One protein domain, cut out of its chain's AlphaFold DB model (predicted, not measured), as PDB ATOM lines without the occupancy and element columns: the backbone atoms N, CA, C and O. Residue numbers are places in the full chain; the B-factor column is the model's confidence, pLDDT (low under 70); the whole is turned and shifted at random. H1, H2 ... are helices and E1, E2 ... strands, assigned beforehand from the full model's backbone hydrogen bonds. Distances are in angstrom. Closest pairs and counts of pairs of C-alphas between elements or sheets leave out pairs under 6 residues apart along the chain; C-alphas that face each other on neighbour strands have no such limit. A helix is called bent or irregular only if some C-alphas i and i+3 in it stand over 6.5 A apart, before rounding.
ATOM      1  N   LYS A 148      14.656  27.642  -0.303       97.06
ATOM      2  CA  LYS A 148      13.584  27.752   0.682       97.06
ATOM      3  C   LYS A 148      13.751  26.647   1.717       97.06
ATOM      4  O   LYS A 148      13.864  25.471   1.373       97.06
ATOM      5  N   LEU A 149      13.755  27.046   2.979       97.12
ATOM      6  CA  LEU A 149      13.671  26.162   4.130       97.12
ATOM      7  C   LEU A 149      12.198  26.063   4.527       97.12
ATOM      8  O   LEU A 149      11.574  27.071   4.857       97.12
ATOM      9  N   LYS A 150      11.634  24.859   4.487       96.69
ATOM     10  CA  LYS A 150      10.249  24.601   4.880       96.69
ATOM     11  C   LYS A 150      10.221  23.948   6.254       96.69
ATOM     12  O   LYS A 150      10.634  22.800   6.424       96.69
ATOM     13  N   GLU A 151       9.736  24.694   7.230       95.31
ATOM     14  CA  GLU A 151       9.490  24.223   8.584       95.31
ATOM     15  C   GLU A 151       8.132  23.529   8.663       95.31
ATOM     16  O   GLU A 151       7.127  24.056   8.194       95.31
ATOM     17  N   ILE A 152       8.091  22.363   9.301       93.12
ATOM     18  CA  ILE A 152       6.855  21.603   9.482       93.12
ATOM     19  C   ILE A 152       6.062  22.171  10.657       93.12
ATOM     20  O   ILE A 152       6.575  22.277  11.772       93.12
ATOM     21  N   ALA A 153       4.793  22.483  10.405       93.94
ATOM     22  CA  ALA A 153       3.842  22.942  11.402       93.94
ATOM     23  C   ALA A 153       2.569  22.080  11.396       93.94
ATOM     24  O   ALA A 153       2.128  21.568  10.363       93.94
ATOM     25  N   ARG A 154       1.958  21.926  12.574       93.12
ATOM     26  CA  ARG A 154       0.708  21.177  12.761       93.12
ATOM     27  C   ARG A 154      -0.451  22.122  13.016       93.12
ATOM     28  O   ARG A 154      -0.437  22.859  13.997       93.12
ATOM     29  N   VAL A 155      -1.476  22.070  12.172       94.88
ATOM     30  CA  VAL A 155      -2.706  22.841  12.382       94.88
ATOM     31  C   VAL A 155      -3.558  22.144  13.439       94.88
ATOM     32  O   VAL A 155      -3.968  20.996  13.263       94.88
ATOM     33  N   GLY A 156      -3.829  22.840  14.543       92.12
ATOM     34  CA  GLY A 156      -4.714  22.344  15.597       92.12
ATOM     35  C   GLY A 156      -6.185  22.603  15.279       92.12
ATOM     36  O   GLY A 156      -7.030  21.714  15.406       92.12
ATOM     37  N   TYR A 157      -6.498  23.829  14.856       94.12
ATOM     38  CA  TYR A 157      -7.853  24.210  14.472       94.12
ATOM     39  C   TYR A 157      -7.885  25.417  13.534       94.12
ATOM     40  O   TYR A 157      -6.998  26.273  13.548       94.12
ATOM     41  N   TYR A 158      -8.980  25.515  12.786       95.44
ATOM     42  CA  TYR A 158      -9.352  26.698  12.017       95.44
ATOM     43  C   TYR A 158     -10.435  27.473  12.773       95.44
ATOM     44  O   TYR A 158     -11.509  26.945  13.066       95.44
ATOM     45  N   GLY A 159     -10.147  28.724  13.125       95.06
ATOM     46  CA  GLY A 159     -11.108  29.674  13.682       95.06
ATOM     47  C   GLY A 159     -11.744  30.548  12.600       95.06
ATOM     48  O   GLY A 159     -11.444  30.427  11.416       95.06
ATOM     49  N   LEU A 160     -12.619  31.472  13.009       94.31
ATOM     50  CA  LEU A 160     -13.345  32.357  12.083       94.31
ATOM     51  C   LEU A 160     -12.465  33.407  11.378       94.31
ATOM     52  O   LEU A 160     -12.846  33.912  10.320       94.31
ATOM     53  N   SER A 161     -11.336  33.779  11.979       94.19
ATOM     54  CA  SER A 161     -10.418  34.816  11.475       94.19
ATOM     55  C   SER A 161      -8.944  34.424  11.558       94.19
ATOM     56  O   SER A 161      -8.092  35.183  11.105       94.19
ATOM     57  N   SER A 162      -8.638  33.264  12.141       96.44
ATOM     58  CA  SER A 162      -7.271  32.787  12.291       96.44
ATOM     59  C   SER A 162      -7.175  31.268  12.241       96.44
ATOM     60  O   SER A 162      -8.145  30.560  12.528       96.44
ATOM     61  N   MET A 163      -5.987  30.781  11.907       96.62
ATOM     62  CA  MET A 163      -5.581  29.381  11.981       96.62
ATOM     63  C   MET A 163      -4.583  29.215  13.121       96.62
ATOM     64  O   MET A 163      -3.621  29.973  13.214       96.62
ATOM     65  N   HIS A 164      -4.807  28.226  13.981       96.56
ATOM     66  CA  HIS A 164      -3.893  27.917  15.073       96.56
ATOM     67  C   HIS A 164      -2.939  26.802  14.659       96.56
ATOM     68  O   HIS A 164      -3.386  25.699  14.322       96.56
ATOM     69  N   VAL A 165      -1.638  27.080  14.708       96.12
ATOM     70  CA  VAL A 165      -0.588  26.132  14.325       96.12
ATOM     71  C   VAL A 165       0.441  25.944  15.427       96.12
ATOM     72  O   VAL A 165       0.777  26.874  16.147       96.12
ATOM     73  N   GLU A 166       0.980  24.740  15.521       94.56
ATOM     74  CA  GLU A 166       2.104  24.371  16.371       94.56
ATOM     75  C   GLU A 166       3.375  24.195  15.529       94.56
ATOM     76  O   GLU A 166       3.326  23.591  14.460       94.56
ATOM     77  N   THR A 167       4.501  24.738  15.995       93.75
ATOM     78  CA  THR A 167       5.731  24.958  15.209       93.75
ATOM     79  C   THR A 167       6.982  24.817  16.088       93.75
ATOM     80  O   THR A 167       6.936  24.949  17.320       93.75
ATOM     81  N   ALA A 168       8.126  24.500  15.480       91.81
ATOM     82  CA  ALA A 168       9.398  24.356  16.186       91.81
ATOM     83  C   ALA A 168      10.023  25.711  16.558       91.81
ATOM     84  O   ALA A 168      10.735  25.797  17.563       91.81
ATOM     85  N   ASN A 169       9.726  26.760  15.791       93.81
ATOM     86  CA  ASN A 169      10.316  28.084  15.937       93.81
ATOM     87  C   ASN A 169       9.316  29.126  16.422       93.81
ATOM     88  O   ASN A 169       8.149  29.141  16.038       93.81
ATOM     89  N   LYS A 170       9.804  30.051  17.249       94.12
ATOM     90  CA  LYS A 170       9.022  31.213  17.656       94.12
ATOM     91  C   LYS A 170       9.009  32.229  16.518       94.12
ATOM     92  O   LYS A 170      10.046  32.505  15.920       94.12
ATOM     93  N   ILE A 171       7.846  32.814  16.256       94.50
ATOM     94  CA  ILE A 171       7.693  33.939  15.334       94.50
ATOM     95  C   ILE A 171       6.960  35.051  16.074       94.50
ATOM     96  O   ILE A 171       5.979  34.808  16.778       94.50
ATOM     97  N   GLU A 172       7.477  36.268  15.966       93.12
ATOM     98  CA  GLU A 172       6.933  37.427  16.663       93.12
ATOM     99  C   GLU A 172       5.600  37.878  16.062       93.12
ATOM    100  O   GLU A 172       5.389  37.817  14.849       93.12
ATOM    101  N   SER A 173       4.711  38.369  16.927       95.31
ATOM    102  CA  SER A 173       3.451  38.986  16.514       95.31
ATOM    103  C   SER A 173       3.687  40.169  15.571       95.31
ATOM    104  O   SER A 173       4.613  40.954  15.759       95.31
ATOM    105  N   GLY A 174       2.820  40.314  14.575       93.00
ATOM    106  CA  GLY A 174       2.876  41.340  13.536       93.00
ATOM    107  C   GLY A 174       3.700  40.951  12.307       93.00
ATOM    108  O   GLY A 174       3.559  41.600  11.271       93.00
ATOM    109  N   LYS A 175       4.523  39.892  12.365       93.94
ATOM    110  CA  LYS A 175       5.292  39.438  11.198       93.94
ATOM    111  C   LYS A 175       4.377  38.845  10.122       93.94
ATOM    112  O   LYS A 175       3.448  38.095  10.426       93.94
ATOM    113  N   LEU A 176       4.676  39.167   8.866       95.38
ATOM    114  CA  LEU A 176       4.100  38.524   7.688       95.38
ATOM    115  C   LEU A 176       4.933  37.286   7.352       95.38
ATOM    116  O   LEU A 176       6.151  37.390   7.220       95.38
ATOM    117  N   ILE A 177       4.284  36.136   7.207       96.00
ATOM    118  CA  ILE A 177       4.944  34.869   6.884       96.00
ATOM    119  C   ILE A 177       4.260  34.179   5.708       96.00
ATOM    120  O   ILE A 177       3.064  34.358   5.487       96.00
ATOM    121  N   GLU A 178       5.024  33.372   4.975       97.00
ATOM    122  CA  GLU A 178       4.509  32.497   3.926       97.00
ATOM    123  C   GLU A 178       4.293  31.086   4.492       97.00
ATOM    124  O   GLU A 178       5.167  30.522   5.154       97.00
ATOM    125  N   VAL A 179       3.113  30.520   4.245       97.69
ATOM    126  CA  VAL A 179       2.687  29.212   4.745       97.69
ATOM    127  C   VAL A 179       2.024  28.421   3.620       97.69
ATOM    128  O   VAL A 179       1.006  28.834   3.066       97.69
ATOM    129  N   GLU A 180       2.563  27.244   3.305       96.38
ATOM    130  CA  GLU A 180       1.852  26.254   2.490       96.38
ATOM    131  C   GLU A 180       0.837  25.525   3.374       96.38
ATOM    132  O   GLU A 180       1.195  24.974   4.414       96.38
ATOM    133  N   HIS A 181      -0.431  25.522   2.967       94.69
ATOM    134  CA  HIS A 181      -1.540  24.916   3.702       94.69
ATOM    135  C   HIS A 181      -2.504  24.203   2.752       94.69
ATOM    136  O   HIS A 181      -2.490  24.435   1.544       94.69
ATOM    137  N   HIS A 182      -3.423  23.424   3.319       94.06
ATOM    138  CA  HIS A 182      -4.408  22.649   2.559       94.06
ATOM    139  C   HIS A 182      -5.822  23.258   2.560       94.06
ATOM    140  O   HIS A 182      -6.762  22.612   2.104       94.06
ATOM    141  N   LEU A 183      -6.010  24.497   3.046       93.12
ATOM    142  CA  LEU A 183      -7.287  25.201   2.852       93.12
ATOM    143  C   LEU A 183      -7.615  25.335   1.349       93.12
ATOM    144  O   LEU A 183      -6.746  25.764   0.585       93.12
ATOM    145  N   PRO A 184      -8.859  25.037   0.933       91.50
ATOM    146  CA  PRO A 184      -9.306  25.215  -0.444       91.50
ATOM    147  C   PRO A 184      -9.131  26.648  -0.967       91.50
ATOM    148  O   PRO A 184      -9.330  27.625  -0.241       91.50
ATOM    149  N   SER A 185      -8.815  26.784  -2.258       90.00
ATOM    150  CA  SER A 185      -8.576  28.091  -2.902       90.00
ATOM    151  C   SER A 185      -9.794  29.033  -2.912       90.00
ATOM    152  O   SER A 185      -9.653  30.254  -2.991       90.00
ATOM    153  N   ASP A 186     -11.002  28.478  -2.787       92.31
ATOM    154  CA  ASP A 186     -12.275  29.193  -2.636       92.31
ATOM    155  C   ASP A 186     -12.577  29.597  -1.178       92.31
ATOM    156  O   ASP A 186     -13.618  30.198  -0.882       92.31
ATOM    157  N   HIS A 187     -11.655  29.307  -0.260       92.38
ATOM    158  CA  HIS A 187     -11.638  29.795   1.119       92.38
ATOM    159  C   HIS A 187     -10.408  30.668   1.404       92.38
ATOM    160  O   HIS A 187     -10.515  31.641   2.152       92.38
ATOM    161  N   MET A 188      -9.267  30.352   0.786       93.81
ATOM    162  CA  MET A 188      -7.993  31.047   0.964       93.81
ATOM    163  C   MET A 188      -7.208  31.075  -0.350       93.81
ATOM    164  O   MET A 188      -6.765  30.035  -0.825       93.81
ATOM    165  N   ALA A 189      -7.009  32.257  -0.937       93.38
ATOM    166  CA  ALA A 189      -6.317  32.401  -2.222       93.38
ATOM    167  C   ALA A 189      -4.844  32.824  -2.094       93.38
ATOM    168  O   ALA A 189      -4.190  33.019  -3.114       93.38
ATOM    169  N   THR A 190      -4.339  32.989  -0.872       94.31
ATOM    170  CA  THR A 190      -2.974  33.442  -0.580       94.31
ATOM    171  C   THR A 190      -2.227  32.426   0.266       94.31
ATOM    172  O   THR A 190      -2.847  31.666   1.002       94.31
ATOM    173  N   LYS A 191      -0.895  32.458   0.193       95.81
ATOM    174  CA  LYS A 191      -0.011  31.755   1.131       95.81
ATOM    175  C   LYS A 191       0.453  32.642   2.287       95.81
ATOM    176  O   LYS A 191       1.183  32.167   3.148       95.81
ATOM    177  N   TYR A 192       0.085  33.921   2.313       96.44
ATOM    178  CA  TYR A 192       0.582  34.864   3.309       96.44
ATOM    179  C   TYR A 192      -0.358  34.995   4.508       96.44
ATOM    180  O   TYR A 192      -1.575  35.129   4.363       96.44
ATOM    181  N   PHE A 193       0.230  35.009   5.702       97.00
ATOM    182  CA  PHE A 193      -0.468  35.148   6.978       97.00
ATOM    183  C   PHE A 193       0.235  36.177   7.856       97.00
ATOM    184  O   PHE A 193       1.464  36.271   7.844       97.00
ATOM    185  N   SER A 194      -0.533  36.912   8.661       96.62
ATOM    186  CA  SER A 194       0.035  37.746   9.723       96.62
ATOM    187  C   SER A 194       0.014  36.992  11.048       96.62
ATOM    188  O   SER A 194      -0.995  36.391  11.412       96.62
ATOM    189  N   VAL A 195       1.117  37.002  11.791       97.25
ATOM    190  CA  VAL A 195       1.167  36.374  13.115       97.25
ATOM    191  C   VAL A 195       0.434  37.262  14.119       97.25
ATOM    192  O   VAL A 195       0.917  38.330  14.480       97.25
ATOM    193  N   LEU A 196      -0.718  36.828  14.630       96.25
ATOM    194  CA  LEU A 196      -1.449  37.566  15.667       96.25
ATOM    195  C   LEU A 196      -0.771  37.410  17.020       96.25
ATOM    196  O   LEU A 196      -0.517  38.379  17.738       96.25
ATOM    197  N   LYS A 197      -0.515  36.158  17.393       95.62
ATOM    198  CA  LYS A 197      -0.026  35.764  18.713       95.62
ATOM    199  C   LYS A 197       0.897  34.572  18.590       95.62
ATOM    200  O   LYS A 197       0.769  33.774  17.665       95.62
ATOM    201  N   SER A 198       1.783  34.453  19.566       95.38
ATOM    202  CA  SER A 198       2.640  33.295  19.749       95.38
ATOM    203  C   SER A 198       2.723  32.929  21.227       95.38
ATOM    204  O   SER A 198       2.541  33.785  22.098       95.38
ATOM    205  N   GLY A 199       3.019  31.665  21.513       93.19
ATOM    206  CA  GLY A 199       3.232  31.175  22.872       93.19
ATOM    207  C   GLY A 199       4.017  29.867  22.894       93.19
ATOM    208  O   GLY A 199       4.290  29.283  21.850       93.19
ATOM    209  N   SER A 200       4.411  29.430  24.089       91.75
ATOM    210  CA  SER A 200       5.174  28.189  24.337       91.75
ATOM    211  C   SER A 200       4.499  27.257  25.353       91.75
ATOM    212  O   SER A 200       5.071  26.254  25.773       91.75
ATOM    213  N   GLU A 201       3.290  27.612  25.775       89.00
ATOM    214  CA  GLU A 201       2.476  26.916  26.776       89.00
ATOM    215  C   GLU A 201       1.206  26.372  26.109       89.00
ATOM    216  O   GLU A 201       0.834  26.854  25.042       89.00
ATOM    217  N   ASP A 202       0.523  25.403  26.727       83.88
ATOM    218  CA  ASP A 202      -0.686  24.758  26.170       83.88
ATOM    219  C   ASP A 202      -0.430  24.049  24.818       83.88
ATOM    220  O   ASP A 202      -1.245  24.076  23.901       83.88
ATOM    221  N   ILE A 203       0.729  23.396  24.693       85.31
ATOM    222  CA  ILE A 203       1.130  22.656  23.488       85.31
ATOM    223  C   ILE A 203       0.479  21.265  23.470       85.31
ATOM    224  O   ILE A 203       0.588  20.486  24.421       85.31
ATOM    225  N   TYR A 204      -0.117  20.898  22.338       81.62
ATOM    226  CA  TYR A 204      -0.868  19.666  22.133       81.62
ATOM    227  C   TYR A 204      -0.125  18.601  21.315       81.62
ATOM    228  O   TYR A 204      -0.200  17.410  21.641       81.62
ATOM    229  N   TYR A 205       0.573  18.980  20.243       79.06
ATOM    230  CA  TYR A 205       1.234  18.049  19.315       79.06
ATOM    231  C   TYR A 205       2.687  17.749  19.683       79.06
ATOM    232  O   TYR A 205       3.238  16.780  19.179       79.06
ATOM    233  N   GLY A 206       3.260  18.487  20.634       77.56
ATOM    234  CA  GLY A 206       4.644  18.288  21.070       77.56
ATOM    235  C   GLY A 206       5.637  19.197  20.348       77.56
ATOM    236  O   GLY A 206       6.846  18.997  20.472       77.56
ATOM    237  N   SER A 207       5.146  20.243  19.678       87.50
ATOM    238  CA  SER A 207       5.970  21.328  19.132       87.50
ATOM    239  C   SER A 207       6.418  22.310  20.219       87.50
ATOM    240  O   SER A 207       5.966  22.244  21.360       87.50
ATOM    241  N   ARG A 208       7.360  23.207  19.927       88.75
ATOM    242  CA  ARG A 208       7.926  24.103  20.955       88.75
ATOM    243  C   ARG A 208       7.077  25.345  21.182       88.75
ATOM    244  O   ARG A 208       6.998  25.828  22.308       88.75
ATOM    245  N   TYR A 209       6.447  25.821  20.119       93.69
ATOM    246  CA  TYR A 209       5.652  27.034  20.117       93.69
ATOM    247  C   TYR A 209       4.338  26.802  19.379       93.69
ATOM    248  O   TYR A 209       4.202  25.859  18.598       93.69
ATOM    249  N   TRP A 210       3.384  27.691  19.610       95.31
ATOM    250  CA  TRP A 210       2.190  27.825  18.792       95.31
ATOM    251  C   TRP A 210       2.077  29.250  18.259       95.31
ATOM    252  O   TRP A 210       2.587  30.189  18.875       95.31
ATOM    253  N   LEU A 211       1.406  29.399  17.118       97.00
ATOM    254  CA  LEU A 211       1.088  30.661  16.465       97.00
ATOM    255  C   LEU A 211      -0.409  30.709  16.150       97.00
ATOM    256  O   LEU A 211      -0.972  29.741  15.639       97.00
ATOM    257  N   ASP A 212      -1.031  31.859  16.390       97.38
ATOM    258  CA  ASP A 212      -2.321  32.193  15.789       97.38
ATOM    259  C   ASP A 212      -2.061  33.040  14.541       97.38
ATOM    260  O   ASP A 212      -1.547  34.155  14.636       97.38
ATOM    261  N   LEU A 213      -2.413  32.510  13.373       97.81
ATOM    262  CA  LEU A 213      -2.157  33.112  12.068       97.81
ATOM    263  C   LEU A 213      -3.427  33.763  11.520       97.81
ATOM    264  O   LEU A 213      -4.407  33.068  11.263       97.81
ATOM    265  N   GLU A 214      -3.424  35.081  11.342       97.25
ATOM    266  CA  GLU A 214      -4.533  35.831  10.751       97.25
ATOM    267  C   GLU A 214      -4.679  35.544   9.261       97.25
ATOM    268  O   GLU A 214      -3.704  35.513   8.507       97.25
ATOM    269  N   TYR A 215      -5.929  35.406   8.831       96.31
ATOM    270  CA  TYR A 215      -6.273  35.251   7.429       96.31
ATOM    271  C   TYR A 215      -6.217  36.573   6.665       96.31
ATOM    272  O   TYR A 215      -6.981  37.499   6.939       96.31
ATOM    273  N   LEU A 216      -5.390  36.615   5.620       95.12
ATOM    274  CA  LEU A 216      -5.385  37.719   4.655       95.12
ATOM    275  C   LEU A 216      -6.371  37.494   3.493       95.12
ATOM    276  O   LEU A 216      -6.876  38.466   2.923       95.12
ATOM    277  N   TYR A 217      -6.718  36.228   3.214       94.56
ATOM    278  CA  TYR A 217      -7.618  35.724   2.158       94.56
ATOM    279  C   TYR A 217      -7.133  35.912   0.716       94.56
ATOM    280  O   TYR A 217      -7.360  35.033  -0.114       94.56
ATOM    281  N   VAL A 218      -6.481  37.031   0.420       94.31
ATOM    282  CA  VAL A 218      -5.839  37.362  -0.860       94.31
ATOM    283  C   VAL A 218      -4.417  37.844  -0.591       94.31
ATOM    284  O   VAL A 218      -4.094  38.178   0.552       94.31
ATOM    285  N   ASP A 219      -3.570  37.837  -1.620       93.31
ATOM    286  CA  ASP A 219      -2.190  38.286  -1.472       93.31
ATOM    287  C   ASP A 219      -2.148  39.755  -1.020       93.31
ATOM    288  O   ASP A 219      -2.965  40.563  -1.472       93.31
ATOM    289  N   PRO A 220      -1.230  40.114  -0.110       91.62
ATOM    290  CA  PRO A 220      -1.037  41.505   0.268       91.62
ATOM    291  C   PRO A 220      -0.493  42.316  -0.914       91.62
ATOM    292  O   PRO A 220       0.274  41.804  -1.736       91.62
ATOM    293  N   ALA A 221      -0.872  43.593  -0.990       89.06
ATOM    294  CA  ALA A 221      -0.456  44.473  -2.077       89.06
ATOM    295  C   ALA A 221       1.069  44.651  -2.066       89.06
ATOM    296  O   ALA A 221       1.668  44.852  -1.010       89.06
ATOM    297  N   LYS A 222       1.720  44.585  -3.230       88.62
ATOM    298  CA  LYS A 222       3.161  44.859  -3.343       88.62
ATOM    299  C   LYS A 222       3.398  46.349  -3.547       88.62
ATOM    300  O   LYS A 222       2.790  46.955  -4.424       88.62
ATOM    301  N   LYS A 223       4.304  46.919  -2.761       84.94
ATOM    302  CA  LYS A 223       4.805  48.285  -2.926       84.94
ATOM    303  C   LYS A 223       5.911  48.329  -3.982       84.94
ATOM    304  O   LYS A 223       6.476  47.301  -4.353       84.94
ATOM    305  N   VAL A 232      -5.856  47.624   3.545       82.69
ATOM    306  CA  VAL A 232      -6.944  47.138   2.692       82.69
ATOM    307  C   VAL A 232      -7.206  48.118   1.549       82.69
ATOM    308  O   VAL A 232      -7.638  47.701   0.482       82.69
ATOM    309  N   GLU A 233      -6.909  49.396   1.769       86.62
ATOM    310  CA  GLU A 233      -7.039  50.489   0.809       86.62
ATOM    311  C   GLU A 233      -6.071  50.364  -0.373       86.62
ATOM    312  O   GLU A 233      -6.342  50.916  -1.435       86.62
ATOM    313  N   ASP A 234      -4.978  49.617  -0.200       87.94
ATOM    314  CA  ASP A 234      -3.984  49.374  -1.249       87.94
ATOM    315  C   ASP A 234      -4.388  48.212  -2.181       87.94
ATOM    316  O   ASP A 234      -3.707  47.950  -3.173       87.94
ATOM    317  N   LEU A 235      -5.479  47.496  -1.873       88.75
ATOM    318  CA  LEU A 235      -6.027  46.444  -2.730       88.75
ATOM    319  C   LEU A 235      -6.894  47.042  -3.840       88.75
ATOM    320  O   LEU A 235      -7.637  48.002  -3.627       88.75
ATOM    321  N   SER A 236      -6.881  46.407  -5.011       90.19
ATOM    322  CA  SER A 236      -7.851  46.731  -6.060       90.19
ATOM    323  C   SER A 236      -9.286  46.403  -5.622       90.19
ATOM    324  O   SER A 236      -9.524  45.558  -4.753       90.19
ATOM    325  N   GLU A 237     -10.277  47.040  -6.253       91.88
ATOM    326  CA  GLU A 237     -11.695  46.793  -5.957       91.88
ATOM    327  C   GLU A 237     -12.077  45.310  -6.153       91.88
ATOM    328  O   GLU A 237     -12.809  44.731  -5.343       91.88
ATOM    329  N   ASP A 238     -11.517  44.661  -7.175       91.94
ATOM    330  CA  ASP A 238     -11.722  43.236  -7.447       91.94
ATOM    331  C   ASP A 238     -11.125  42.341  -6.352       91.94
ATOM    332  O   ASP A 238     -11.773  41.393  -5.890       91.94
ATOM    333  N   GLU A 239      -9.912  42.645  -5.885       91.62
ATOM    334  CA  GLU A 239      -9.264  41.921  -4.786       91.62
ATOM    335  C   GLU A 239     -10.006  42.112  -3.467       91.62
ATOM    336  O   GLU A 239     -10.180  41.149  -2.715       91.62
ATOM    337  N   LEU A 240     -10.507  43.319  -3.205       92.25
ATOM    338  CA  LEU A 240     -11.325  43.611  -2.036       92.25
ATOM    339  C   LEU A 240     -12.629  42.804  -2.055       92.25
ATOM    340  O   LEU A 240     -12.979  42.144  -1.070       92.25
ATOM    341  N   ASN A 241     -13.328  42.788  -3.191       93.69
ATOM    342  CA  ASN A 241     -14.541  41.992  -3.375       93.69
ATOM    343  C   ASN A 241     -14.262  40.490  -3.213       93.69
ATOM    344  O   ASN A 241     -15.019  39.777  -2.538       93.69
ATOM    345  N   LYS A 242     -13.142  40.005  -3.762       94.44
ATOM    346  CA  LYS A 242     -12.680  38.622  -3.597       94.44
ATOM    347  C   LYS A 242     -12.385  38.303  -2.129       94.44
ATOM    348  O   LYS A 242     -12.911  37.313  -1.621       94.44
ATOM    349  N   LYS A 243     -11.639  39.157  -1.422       94.44
ATOM    350  CA  LYS A 243     -11.337  39.038   0.017       94.44
ATOM    351  C   LYS A 243     -12.611  38.927   0.850       94.44
ATOM    352  O   LYS A 243     -12.738  38.014   1.666       94.44
ATOM    353  N   LEU A 244     -13.596  39.794   0.606       94.31
ATOM    354  CA  LEU A 244     -14.886  39.765   1.305       94.31
ATOM    355  C   LEU A 244     -15.677  38.477   1.030       94.31
ATOM    356  O   LEU A 244     -16.289  37.923   1.948       94.31
ATOM    357  N   LYS A 245     -15.670  37.989  -0.216       96.31
ATOM    358  CA  LYS A 245     -16.338  36.736  -0.603       96.31
ATOM    359  C   LYS A 245     -15.683  35.522   0.060       96.31
ATOM    360  O   LYS A 245     -16.392  34.728   0.679       96.31
ATOM    361  N   LEU A 246     -14.357  35.405  -0.027       95.94
ATOM    362  CA  LEU A 246     -13.581  34.325   0.589       95.94
ATOM    363  C   LEU A 246     -13.751  34.322   2.112       95.94
ATOM    364  O   LEU A 246     -14.058  33.285   2.693       95.94
ATOM    365  N   GLY A 247     -13.687  35.495   2.751       95.12
ATOM    366  CA  GLY A 247     -13.896  35.624   4.191       95.12
ATOM    367  C   GLY A 247     -15.282  35.177   4.656       95.12
ATOM    368  O   GLY A 247     -15.403  34.527   5.695       95.12
ATOM    369  N   LYS A 248     -16.340  35.468   3.887       96.00
ATOM    370  CA  LYS A 248     -17.688  34.939   4.163       96.00
ATOM    371  C   LYS A 248     -17.753  33.421   3.962       96.00
ATOM    372  O   LYS A 248     -18.363  32.743   4.785       96.00
ATOM    373  N   SER A 249     -17.122  32.915   2.902       96.25
ATOM    374  CA  SER A 249     -17.070  31.487   2.568       96.25
ATOM    375  C   SER A 249     -16.398  30.674   3.678       96.25
ATOM    376  O   SER A 249     -17.026  29.788   4.254       96.25
ATOM    377  N   LEU A 250     -15.184  31.062   4.085       95.31
ATOM    378  CA  LEU A 250     -14.437  30.382   5.142       95.31
ATOM    379  C   LEU A 250     -15.177  30.431   6.484       95.31
ATOM    380  O   LEU A 250     -15.282  29.419   7.168       95.31
ATOM    381  N   LYS A 251     -15.750  31.583   6.860       95.31
ATOM    382  CA  LYS A 251     -16.546  31.688   8.096       95.31
ATOM    383  C   LYS A 251     -17.747  30.750   8.079       95.31
ATOM    384  O   LYS A 251     -18.052  30.146   9.104       95.31
ATOM    385  N   LYS A 252     -18.442  30.632   6.946       95.31
ATOM    386  CA  LYS A 252     -19.548  29.681   6.793       95.31
ATOM    387  C   LYS A 252     -19.043  28.244   6.954       95.31
ATOM    388  O   LYS A 252     -19.580  27.527   7.792       95.31
ATOM    389  N   TRP A 253     -17.971  27.885   6.251       94.75
ATOM    390  CA  TRP A 253     -17.358  26.558   6.322       94.75
ATOM    391  C   TRP A 253     -16.923  26.181   7.746       94.75
ATOM    392  O   TRP A 253     -17.258  25.097   8.214       94.75
ATOM    393  N   VAL A 254     -16.264  27.081   8.487       94.25
ATOM    394  CA  VAL A 254     -15.873  26.825   9.888       94.25
ATOM    395  C   VAL A 254     -17.097  26.589  10.775       94.25
ATOM    396  O   VAL A 254     -17.082  25.675  11.593       94.25
ATOM    397  N   ASN A 255     -18.169  27.372  10.617       92.69
ATOM    398  CA  ASN A 255     -19.393  27.185  11.405       92.69
ATOM    399  C   ASN A 255     -20.082  25.849  11.107       92.69
ATOM    400  O   ASN A 255     -20.541  25.185  12.032       92.69
ATOM    401  N   GLU A 256     -20.138  25.455   9.834       92.38
ATOM    402  CA  GLU A 256     -20.698  24.169   9.408       92.38
ATOM    403  C   GLU A 256     -19.856  22.993   9.909       92.38
ATOM    404  O   GLU A 256     -20.403  21.934  10.209       92.38
ATOM    405  N   ASN A 257     -18.540  23.190  10.053       90.94
ATOM    406  CA  ASN A 257     -17.628  22.130  10.464       90.94
ATOM    407  C   ASN A 257     -17.317  22.086  11.970       90.94
ATOM    408  O   ASN A 257     -16.750  21.104  12.452       90.94
ATOM    409  N   ALA A 258     -17.715  23.099  12.743       86.62
ATOM    410  CA  ALA A 258     -17.377  23.220  14.164       86.62
ATOM    411  C   ALA A 258     -17.869  22.047  15.037       86.62
ATOM    412  O   ALA A 258     -17.352  21.838  16.130       86.62
ATOM    413  N   SER A 259     -18.854  21.269  14.573       79.00
ATOM    414  CA  SER A 259     -19.369  20.091  15.281       79.00
ATOM    415  C   SER A 259     -18.601  18.792  15.015       79.00
ATOM    416  O   SER A 259     -18.764  17.848  15.783       79.00
ATOM    417  N   TYR A 260     -17.793  18.700  13.949       72.44
ATOM    418  CA  TYR A 260     -17.119  17.445  13.565       72.44
ATOM    419  C   TYR A 260     -15.889  17.111  14.419       72.44
ATOM    420  O   TYR A 260     -15.358  16.005  14.328       72.44
ATOM    421  N   GLY A 261     -15.456  18.030  15.280       64.62
ATOM    422  CA  GLY A 261     -14.374  17.799  16.225       64.62
ATOM    423  C   GLY A 261     -14.541  18.664  17.463       64.62
ATOM    424  O   GLY A 261     -14.803  19.860  17.360       64.62
ATOM    425  N   SER A 262     -14.372  18.070  18.643       69.50
ATOM    426  CA  SER A 262     -14.328  18.798  19.909       69.50
ATOM    427  C   SER A 262     -12.895  18.881  20.427       69.50
ATOM    428  O   SER A 262     -12.092  17.952  20.295       69.50
ATOM    429  N   PRO A 468     -15.761  31.497  20.315       88.69
ATOM    430  CA  PRO A 468     -16.148  31.467  18.914       88.69
ATOM    431  C   PRO A 468     -15.973  30.058  18.327       88.69
ATOM    432  O   PRO A 468     -15.042  29.350  18.715       88.69
ATOM    433  N   PRO A 469     -16.815  29.662  17.355       90.88
ATOM    434  CA  PRO A 469     -16.712  28.373  16.680       90.88
ATOM    435  C   PRO A 469     -15.319  28.110  16.100       90.88
ATOM    436  O   PRO A 469     -14.701  28.988  15.489       90.88
ATOM    437  N   LYS A 470     -14.848  26.877  16.289       93.44
ATOM    438  CA  LYS A 470     -13.559  26.371  15.808       93.44
ATOM    439  C   LYS A 470     -13.778  25.011  15.169       93.44
ATOM    440  O   LYS A 470     -14.469  24.174  15.744       93.44
ATOM    441  N   TYR A 471     -13.153  24.781  14.023       93.69
ATOM    442  CA  TYR A 471     -13.069  23.459  13.420       93.69
ATOM    443  C   TYR A 471     -11.754  22.798  13.840       93.69
ATOM    444  O   TYR A 471     -10.680  23.212  13.399       93.69
ATOM    445  N   PHE A 472     -11.836  21.807  14.729       91.81
ATOM    446  CA  PHE A 472     -10.685  21.023  15.175       91.81
ATOM    447  C   PHE A 472     -10.368  19.933  14.159       91.81
ATOM    448  O   PHE A 472     -11.209  19.086  13.861       91.81
ATOM    449  N   VAL A 473      -9.143  19.954  13.643       89.19
ATOM    450  CA  VAL A 473      -8.744  19.103  12.523       89.19
ATOM    451  C   VAL A 473      -8.232  17.766  13.041       89.19
ATOM    452  O   VAL A 473      -7.431  17.700  13.980       89.19
ATOM    453  N   SER A 474      -8.668  16.677  12.412       86.62
ATOM    454  CA  SER A 474      -8.094  15.360  12.682       86.62
ATOM    455  C   SER A 474      -6.616  15.336  12.295       86.62
ATOM    456  O   SER A 474      -6.239  15.786  11.221       86.62
ATOM    457  N   LYS A 475      -5.769  14.720  13.125       81.62
ATOM    458  CA  LYS A 475      -4.318  14.614  12.864       81.62
ATOM    459  C   LYS A 475      -3.963  13.822  11.602       81.62
ATOM    460  O   LYS A 475      -2.826  13.859  11.152       81.62
ATOM    461  N   LYS A 476      -4.916  13.030  11.108       81.69
ATOM    462  CA  LYS A 476      -4.768  12.201   9.906       81.69
ATOM    463  C   LYS A 476      -5.192  12.929   8.634       81.69
ATOM    464  O   LYS A 476      -5.000  12.396   7.552       81.69
ATOM    465  N   ASP A 477      -5.821  14.088   8.783       88.50
ATOM    466  CA  ASP A 477      -6.284  14.899   7.670       88.50
ATOM    467  C   ASP A 477      -5.124  15.749   7.140       88.50
ATOM    468  O   ASP A 477      -4.324  16.271   7.923       88.50
ATOM    469  N   GLU A 478      -5.037  15.912   5.823       90.12
ATOM    470  CA  GLU A 478      -4.033  16.764   5.176       90.12
ATOM    471  C   GLU A 478      -4.149  18.224   5.639       90.12
ATOM    472  O   GLU A 478      -3.140  18.905   5.808       90.12
TER     473      GLU A 478
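Overview. This is residues 148 to 223, 232 to 262 and 468 to 478 of the 638 residues of an uncharacterized protein of Halobacteriovorax sp. Y22 (UniProt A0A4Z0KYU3). One strongly twisted, five-stranded sheet is folded back on itself into two leaves, E1 with E2 and E4 with E3, with E5 as the hinge between them. A single long helix, H1, passes alongside and only grazes the sheet, and the last printed piece adds a short pairing, residues 471 to 472, to edge strand E1. The printed part has 118 residues, with named elements E1, E2, E3, E4, E5 and H1 along the chain, and the sheet's order is E1, E2, E5, E4, E3, antiparallel throughout. The class is mixed, helices and strands. The whole is compact, with a radius of gyration of the C-alphas of 14.4 A and spans of 42 by 34 by 24 A.

Along the chain. In the order of the sheet, E1 is residues 148 to 158, 25.6 A long, beginning at C-alpha 148 at (13.584, 27.752, 0.682). E2 is residues 162 to 167, 15.5 A; E5 is residues 209 to 215, 19.3 A; E4 is residues 192 to 199, 20.1 A; and E3 is residues 176 to 181, 15.3 A. H1 is residues 237 to 257, 30.2 A, ending at C-alpha 257 at (-17.628, 22.130, 10.464).

Arrangement. The sheet is a folded sheet, bent back on itself so that E1 and E2 face E4 and E3, with 19 pairs of C-alphas within 11 A. E1 bends by 66 degrees at residue 155, and E4 bends by 63 degrees at residue 196. E1 and E2 form a hairpin, with N 154 and O 166 2.9 A apart. Between E2 and E5, N 165 and O 211 are 2.9 A apart. Between E5 and E4, also a hairpin, N 212 and O 197 are 2.9 A apart. Between E4 and E3, another hairpin, N 193 and O 177 are 2.9 A apart. E3, E4 and E5 make a meander, each strand the antiparallel neighbour of the one before. With E2 they make a Greek key, in which E2 is the antiparallel neighbour of E5. E1 and E4 are apart. H1 is on the sheet but only grazes it, with residues 243 to 257; the closest C-alphas of H1 and E1, Val 254 and Tyr 158, are 6.9 A apart. In H1 every O i to N i+4 pair is within hydrogen-bond range.

Size, cuts and confidence. The C-alphas of Gly 206 and Glu 237, the two farthest apart, are separated by 42.5 A. Residues 224 to 231 are not printed, with 13.1 A between C-alphas 223 and 232; residues 263 to 467 are not printed, with 12.8 A between C-alphas 262 and 468. Of the links that are printed whole, E1 to E2 is tight and the others are short; the link from E5 to H1 runs across the first cut. The mean pLDDT of the printed part is 92.0, and residues 261 to 262 are under 70.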